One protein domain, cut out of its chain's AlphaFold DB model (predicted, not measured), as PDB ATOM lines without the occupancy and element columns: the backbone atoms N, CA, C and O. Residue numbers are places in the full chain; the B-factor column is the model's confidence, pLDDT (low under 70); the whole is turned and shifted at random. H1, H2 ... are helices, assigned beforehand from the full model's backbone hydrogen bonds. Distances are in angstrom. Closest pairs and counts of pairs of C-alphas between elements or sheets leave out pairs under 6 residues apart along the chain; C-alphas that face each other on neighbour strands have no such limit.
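This is residues 24 to 78 of the 120 residues of an uncharacterized protein of Bacteroidetes bacterium ADurb.Bin145 (UniProt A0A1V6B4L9). A flat domain is built round helix H1 in the middle, with helix H2 packed slantwise near its first end and the short helix H3 beyond its last end. A long loop runs from H2 round to H3, and its residues 62 to 67 stick out from the rest. The printed part has 55 residues with three named helices, in the order H1, H2, H3, and no named strand. The class is all helix, though helices hold 22 of the 55 residues, under half. The whole is compact, with a radius of gyration of the C-alphas of 11.6 A, and spans 31 by 30 by 12 A.

H1, residues 24 to 33, touches H2, residues 42 to 49; their closest C-alphas, those of Val 24 and Leu 44, are 6.2 A apart. These two helices run opposite ways at a steep tilt of 48 degrees. H1 and H3, residues 68 to 71, only just touch, with 3 pairs of C-alphas within 8 A; the closest are those of Met 33 and His 71, 6.4 A apart. H2 and H3 are apart. In H1 and H2 every O i to N i+4 pair is within hydrogen-bond range; H3, with four residues, is too short for such a pair, and its one O i to N i+3 pair is within range.

H1 begins at C-alpha 24 at (22.672, 45.580, -33.305) and measures 14.0 A from first to last C-alpha. H2 measures 10.7 A and begins at C-alpha 42 at (28.093, 35.938, -36.877). H3 ends at C-alpha 71 at (4.961, 38.099, -32.982).

The C-alphas of Ser 65 and Pro 78, the two farthest apart, are 32.0 A apart. The printed part has no cut. The link from H1 to H2 is short, and that from H2 to H3, with 18 residues, is long. The mean pLDDT of the printed part is 95.9, and no printed residue is under 70.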
ATOM      1  N   VAL A  24      22.411  46.960 -33.746       98.38
ATOM      2  CA  VAL A  24      22.672  45.580 -33.305       98.38
ATOM      3  C   VAL A  24      21.487  45.063 -32.489       98.38
ATOM      4  O   VAL A  24      21.029  43.936 -32.703       98.38
ATOM      5  N   ALA A  25      20.930  45.904 -31.617       98.12
ATOM      6  CA  ALA A  25      19.715  45.597 -30.866       98.12
ATOM      7  C   ALA A  25      18.515  45.370 -31.799       98.12
ATOM      8  O   ALA A  25      17.792  44.380 -31.656       98.12
ATOM      9  N   VAL A  26      18.327  46.240 -32.797       97.88
ATOM     10  CA  VAL A  26      17.237  46.110 -33.781       97.88
ATOM     11  C   VAL A  26      17.379  44.828 -34.603       97.88
ATOM     12  O   VAL A  26      16.433  44.040 -34.675       97.88
ATOM     13  N   ASP A  27      18.553  44.568 -35.178       97.94
ATOM     14  CA  ASP A  27      18.783  43.388 -36.018       97.94
ATOM     15  C   ASP A  27      18.725  42.078 -35.215       97.94
ATOM     16  O   ASP A  27      18.205  41.065 -35.698       97.94
ATOM     17  N   SER A  28      19.205  42.075 -33.969       97.88
ATOM     18  CA  SER A  28      19.109  40.901 -33.094       97.88
ATOM     19  C   SER A  28      17.663  40.583 -32.715       97.88
ATOM     20  O   SER A  28      17.285  39.406 -32.642       97.88
ATOM     21  N   LEU A  29      16.827  41.610 -32.534       97.19
ATOM     22  CA  LEU A  29      15.395  41.434 -32.339       97.19
ATOM     23  C   LEU A  29      14.727  40.963 -33.636       97.19
ATOM     24  O   LEU A  29      13.925  40.034 -33.577       97.19
ATOM     25  N   CYS A  30      15.112  41.483 -34.808       97.12
ATOM     26  CA  CYS A  30      14.665  40.957 -36.107       97.12
ATOM     27  C   CYS A  30      14.944  39.449 -36.231       97.12
ATOM     28  O   CYS A  30      14.059  38.691 -36.629       97.12
ATOM     29  N   CYS A  31      16.136  38.993 -35.832       97.69
ATOM     30  CA  CYS A  31      16.486  37.569 -35.824       97.69
ATOM     31  C   CYS A  31      15.545  36.759 -34.922       97.69
ATOM     32  O   CYS A  31      14.986  35.755 -35.371       97.69
ATOM     33  N   LYS A  32      15.289  37.234 -33.693       97.12
ATOM     34  CA  LYS A  32      14.309  36.623 -32.778       97.12
ATOM     35  C   LYS A  32      12.926  36.534 -33.412       97.12
ATOM     36  O   LYS A  32      12.315  35.468 -33.385       97.12
ATOM     37  N   MET A  33      12.450  37.628 -34.007       97.19
ATOM     38  CA  MET A  33      11.125  37.692 -34.626       97.19
ATOM     39  C   MET A  33      10.994  36.718 -35.800       97.19
ATOM     40  O   MET A  33       9.913  36.176 -36.004       97.19
ATOM     41  N   MET A  34      12.074  36.473 -36.549       97.69
ATOM     42  CA  MET A  34      12.115  35.515 -37.665       97.69
ATOM     43  C   MET A  34      12.427  34.069 -37.231       97.69
ATOM     44  O   MET A  34      12.457  33.159 -38.065       97.69
ATOM     45  N   GLY A  35      12.699  33.831 -35.945       97.06
ATOM     46  CA  GLY A  35      13.124  32.527 -35.429       97.06
ATOM     47  C   GLY A  35      14.510  32.083 -35.918       97.06
ATOM     48  O   GLY A  35      14.755  30.880 -36.030       97.06
ATOM     49  N   ILE A  36      15.396  33.034 -36.231       97.31
ATOM     50  CA  ILE A  36      16.776  32.790 -36.665       97.31
ATOM     51  C   ILE A  36      17.698  32.850 -35.434       97.31
ATOM     52  O   ILE A  36      17.707  33.869 -34.738       97.31
ATOM     53  N   PRO A  37      18.480  31.794 -35.141       96.12
ATOM     54  CA  PRO A  37      19.426  31.810 -34.030       96.12
ATOM     55  C   PRO A  37      20.498  32.890 -34.214       96.12
ATOM     56  O   PRO A  37      21.120  32.973 -35.269       96.12
ATOM     57  N   LEU A  38      20.801  33.663 -33.166       96.69
ATOM     58  CA  LEU A  38      21.880  34.666 -33.217       96.69
ATOM     59  C   LEU A  38      23.249  34.047 -33.540       96.69
ATOM     60  O   LEU A  38      24.078  34.677 -34.187       96.69
ATOM     61  N   THR A  39      23.466  32.786 -33.157       94.69
ATOM     62  CA  THR A  39      24.682  32.022 -33.482       94.69
ATOM     63  C   THR A  39      24.875  31.771 -34.978       94.69
ATOM     64  O   THR A  39      25.958  31.362 -35.387       94.69
ATOM     65  N   ASP A  40      23.831  31.959 -35.782       96.25
ATOM     66  CA  ASP A  40      23.869  31.802 -37.239       96.25
ATOM     67  C   ASP A  40      24.147  33.144 -37.938       96.25
ATOM     68  O   ASP A  40      24.389  33.185 -39.142       96.25
ATOM     69  N   VAL A  41      24.173  34.240 -37.172       97.06
ATOM     70  CA  VAL A  41      24.367  35.611 -37.649       97.06
ATOM     71  C   VAL A  41      25.641  36.183 -37.025       97.06
ATOM     72  O   VAL A  41      25.616  37.023 -36.126       97.06
ATOM     73  N   GLY A  42      26.789  35.700 -37.505       95.62
ATOM     74  CA  GLY A  42      28.093  35.938 -36.877       95.62
ATOM     75  C   GLY A  42      28.444  37.415 -36.661       95.62
ATOM     76  O   GLY A  42      29.015  37.762 -35.626       95.62
ATOM     77  N   TYR A  43      28.047  38.309 -37.574       96.94
ATOM     78  CA  TYR A  43      28.354  39.736 -37.433       96.94
ATOM     79  C   TYR A  43      27.700  40.362 -36.191       96.94
ATOM     80  O   TYR A  43      28.323  41.210 -35.562       96.94
ATOM     81  N   LEU A  44      26.503  39.919 -35.784       98.00
ATOM     82  CA  LEU A  44      25.836  40.440 -34.586       98.00
ATOM     83  C   LEU A  44      26.601  40.056 -33.321       98.00
ATOM     84  O   LEU A  44      26.840  40.900 -32.462       98.00
ATOM     85  N   THR A  45      27.055  38.800 -33.243       95.69
ATOM     86  CA  THR A  45      27.881  38.337 -32.117       95.69
ATOM     87  C   THR A  45      29.230  39.050 -32.058       95.69
ATOM     88  O   THR A  45      29.703  39.389 -30.978       95.69
ATOM     89  N   TYR A  46      29.831  39.333 -33.217       96.81
ATOM     90  CA  TYR A  46      31.068  40.099 -33.301       96.81
ATOM     91  C   TYR A  46      30.876  41.553 -32.843       96.81
ATOM     92  O   TYR A  46      31.689  42.055 -32.073       96.81
ATOM     93  N   LEU A  47      29.808  42.223 -33.291       98.19
ATOM     94  CA  LEU A  47      29.545  43.623 -32.945       98.19
ATOM     95  C   LEU A  47      29.218  43.813 -31.459       98.19
ATOM     96  O   LEU A  47      29.710  44.772 -30.869       98.19
ATOM     97  N   ASP A  48      28.460  42.897 -30.848       97.75
ATOM     98  CA  ASP A  48      28.216  42.896 -29.395       97.75
ATOM     99  C   ASP A  48      29.524  42.696 -28.616       97.75
ATOM    100  O   ASP A  48      29.856  43.501 -27.746       97.75
ATOM    101  N   ALA A  49      30.341  41.711 -29.009       97.12
ATOM    102  CA  ALA A  49      31.644  41.471 -28.387       97.12
ATOM    103  C   ALA A  49      32.619  42.655 -28.544       97.12
ATOM    104  O   ALA A  49      33.455  42.892 -27.672       97.12
ATOM    105  N   ALA A  50      32.515  43.403 -29.643       97.88
ATOM    106  CA  ALA A  50      33.305  44.602 -29.907       97.88
ATOM    107  C   ALA A  50      32.723  45.884 -29.272       97.88
ATOM    108  O   ALA A  50      33.361  46.933 -29.344       97.88
ATOM    109  N   GLY A  51      31.547  45.814 -28.634       97.50
ATOM    110  CA  GLY A  51      30.920  46.938 -27.932       97.50
ATOM    111  C   GLY A  51      30.233  47.969 -28.835       97.50
ATOM    112  O   GLY A  51      30.047  49.107 -28.412       97.50
ATOM    113  N   TYR A  52      29.861  47.599 -30.066       97.69
ATOM    114  CA  TYR A  52      29.174  48.490 -31.019       97.69
ATOM    115  C   TYR A  52      27.645  48.520 -30.873       97.69
ATOM    116  O   TYR A  52      26.975  49.248 -31.599       97.69
ATOM    117  N   GLY A  53      27.102  47.737 -29.948       97.44
ATOM    118  CA  GLY A  53      25.680  47.626 -29.645       97.44
ATOM    119  C   GLY A  53      25.450  46.397 -28.777       97.44
ATOM    120  O   GLY A  53      26.423  45.820 -28.277       97.44
ATOM    121  N   THR A  54      24.196  45.982 -28.590       97.94
ATOM    122  CA  THR A  54      23.905  44.785 -27.790       97.94
ATOM    123  C   THR A  54      22.954  43.788 -28.440       97.94
ATOM    124  O   THR A  54      21.972  44.159 -29.076       97.94
ATOM    125  N   ILE A  55      23.229  42.495 -28.236       97.88
ATOM    126  CA  ILE A  55      22.300  41.396 -28.562       97.88
ATOM    127  C   ILE A  55      21.570  40.840 -27.326       97.88
ATOM    128  O   ILE A  55      20.756  39.923 -27.449       97.88
ATOM    129  N   ASP A  56      21.868  41.349 -26.127       96.44
ATOM    130  CA  ASP A  56      21.238  40.914 -24.878       96.44
ATOM    131  C   ASP A  56      19.865  41.575 -24.717       96.44
ATOM    132  O   ASP A  56      19.757  42.744 -24.350       96.44
ATOM    133  N   TYR A  57      18.799  40.801 -24.942       94.00
ATOM    134  CA  TYR A  57      17.420  41.292 -24.864       94.00
ATOM    135  C   TYR A  57      17.044  41.893 -23.503       94.00
ATOM    136  O   TYR A  57      16.119  42.695 -23.450       94.00
ATOM    137  N   ASN A  58      17.747  41.562 -22.413       95.00
ATOM    138  CA  ASN A  58      17.474  42.156 -21.097       95.00
ATOM    139  C   ASN A  58      17.997  43.595 -20.972       95.00
ATOM    140  O   ASN A  58      17.626  44.300 -20.035       95.00
ATOM    141  N   LYS A  59      18.875  44.018 -21.885       96.12
ATOM    142  CA  LYS A  59      19.434  45.375 -21.948       96.12
ATOM    143  C   LYS A  59      18.735  46.251 -22.984       96.12
ATOM    144  O   LYS A  59      19.044  47.435 -23.075       96.12
ATOM    145  N   ILE A  60      17.820  45.676 -23.760       94.88
ATOM    146  CA  ILE A  60      17.075  46.384 -24.795       94.88
ATOM    147  C   ILE A  60      15.753  46.846 -24.193       94.88
ATOM    148  O   ILE A  60      14.902  46.030 -23.839       94.88
ATOM    149  N   ASP A  61      15.578  48.162 -24.103       94.88
ATOM    150  CA  ASP A  61      14.299  48.751 -23.724       94.88
ATOM    151  C   ASP A  61      13.355  48.769 -24.932       94.88
ATOM    152  O   ASP A  61      13.638  49.386 -25.963       94.88
ATOM    153  N   ILE A  62      12.238  48.050 -24.826       93.50
ATOM    154  CA  ILE A  62      11.256  47.935 -25.903       93.50
ATOM    155  C   ILE A  62      10.160  48.965 -25.669       93.50
ATOM    156  O   ILE A  62       9.291  48.804 -24.812       93.50
ATOM    157  N   ILE A  63      10.169  50.002 -26.500       92.81
ATOM    158  CA  ILE A  63       9.144  51.040 -26.496       92.81
ATOM    159  C   ILE A  63       8.025  50.632 -27.458       92.81
ATOM    160  O   ILE A  63       8.215  50.568 -28.672       92.81
ATOM    161  N   GLY A  64       6.838  50.368 -26.920       88.88
ATOM    162  CA  GLY A  64       5.659  50.001 -27.703       88.88
ATOM    163  C   GLY A  64       4.651  49.193 -26.892       88.88
ATOM    164  O   GLY A  64       4.943  48.728 -25.794       88.88
ATOM    165  N   SER A  65       3.439  49.032 -27.424       82.00
ATOM    166  CA  SER A  65       2.378  48.246 -26.777       82.00
ATOM    167  C   SER A  65       2.417  46.756 -27.128       82.00
ATOM    168  O   SER A  65       1.815  45.946 -26.423       82.00
ATOM    169  N   ALA A  66       3.097  46.389 -28.215       86.25
ATOM    170  CA  ALA A  66       3.214  45.012 -28.671       86.25
ATOM    171  C   ALA A  66       4.302  44.267 -27.888       86.25
ATOM    172  O   ALA A  66       5.411  44.772 -27.712       86.25
ATOM    173  N   LYS A  67       3.999  43.041 -27.453       91.50
ATOM    174  CA  LYS A  67       4.986  42.144 -26.845       91.50
ATOM    175  C   LYS A  67       5.688  41.363 -27.957       91.50
ATOM    176  O   LYS A  67       5.003  40.637 -28.673       91.50
ATOM    177  N   PRO A  68       7.022  41.448 -28.111       92.56
ATOM    178  CA  PRO A  68       7.700  40.795 -29.233       92.56
ATOM    179  C   PRO A  68       7.480  39.280 -29.303       92.56
ATOM    180  O   PRO A  68       7.378  38.723 -30.392       92.56
ATOM    181  N   ASP A  69       7.364  38.611 -28.154       94.00
ATOM    182  CA  ASP A  69       7.183  37.156 -28.092       94.00
ATOM    183  C   ASP A  69       5.875  36.676 -28.746       94.00
ATOM    184  O   ASP A  69       5.828  35.559 -29.258       94.00
ATOM    185  N   ASP A  70       4.851  37.535 -28.824       95.44
ATOM    186  CA  ASP A  70       3.567  37.230 -29.475       95.44
ATOM    187  C   ASP A  70       3.645  37.329 -31.015       95.44
ATOM    188  O   ASP A  70       2.699  36.968 -31.720       95.44
ATOM    189  N   HIS A  71       4.768  37.812 -31.556       95.38
ATOM    190  CA  HIS A  71       4.961  38.099 -32.982       95.38
ATOM    191  C   HIS A  71       6.119  37.314 -33.617       95.38
ATOM    192  O   HIS A  71       6.589  37.652 -34.709       95.38
ATOM    193  N   ILE A  72       6.578  36.247 -32.961       97.06
ATOM    194  CA  ILE A  72       7.597  35.360 -33.523       97.06
ATOM    195  C   ILE A  72       6.972  34.517 -34.639       97.06
ATOM    196  O   ILE A  72       6.060  33.721 -34.416       97.06
ATOM    197  N   LEU A  73       7.517  34.654 -35.843       97.31
ATOM    198  CA  LEU A  73       7.163  33.866 -37.012       97.31
ATOM    199  C   LEU A  73       8.428  33.192 -37.532       97.31
ATOM    200  O   LEU A  73       9.360  33.861 -37.961       97.31
ATOM    201  N   LYS A  74       8.477  31.859 -37.497       97.62
ATOM    202  CA  LYS A  74       9.653  31.107 -37.947       97.62
ATOM    203  C   LYS A  74       9.759  31.114 -39.470       97.62
ATOM    204  O   LYS A  74       8.899  30.554 -40.144       97.62
ATOM    205  N   TYR A  75      10.842  31.684 -39.989       97.62
ATOM    206  CA  TYR A  75      11.095  31.763 -41.426       97.62
ATOM    207  C   TYR A  75      11.770  30.493 -41.942       97.62
ATOM    208  O   TYR A  75      12.618  29.882 -41.281       97.62
ATOM    209  N   LYS A  76      11.454  30.126 -43.183       97.56
ATOM    210  CA  LYS A  76      12.252  29.177 -43.956       97.56
ATOM    211  C   LYS A  76      13.572  29.829 -44.378       97.56
ATOM    212  O   LYS A  76      13.576  30.848 -45.062       97.56
ATOM    213  N   LEU A  77      14.698  29.217 -44.024       97.06
ATOM    214  CA  LEU A  77      16.017  29.643 -44.498       97.06
ATOM    215  C   LEU A  77      16.216  29.328 -45.998       97.06
ATOM    216  O   LEU A  77      15.522  28.458 -46.542       97.06
ATOM    217  N   PRO A  78      17.147  30.012 -46.694       95.62
ATOM    218  CA  PRO A  78      17.468  29.696 -48.082       95.62
ATOM    219  C   PRO A  78      17.959  28.252 -48.229       95.62
ATOM    220  O   PRO A  78      18.541  27.665 -47.320       95.62
TER     221      PRO A  78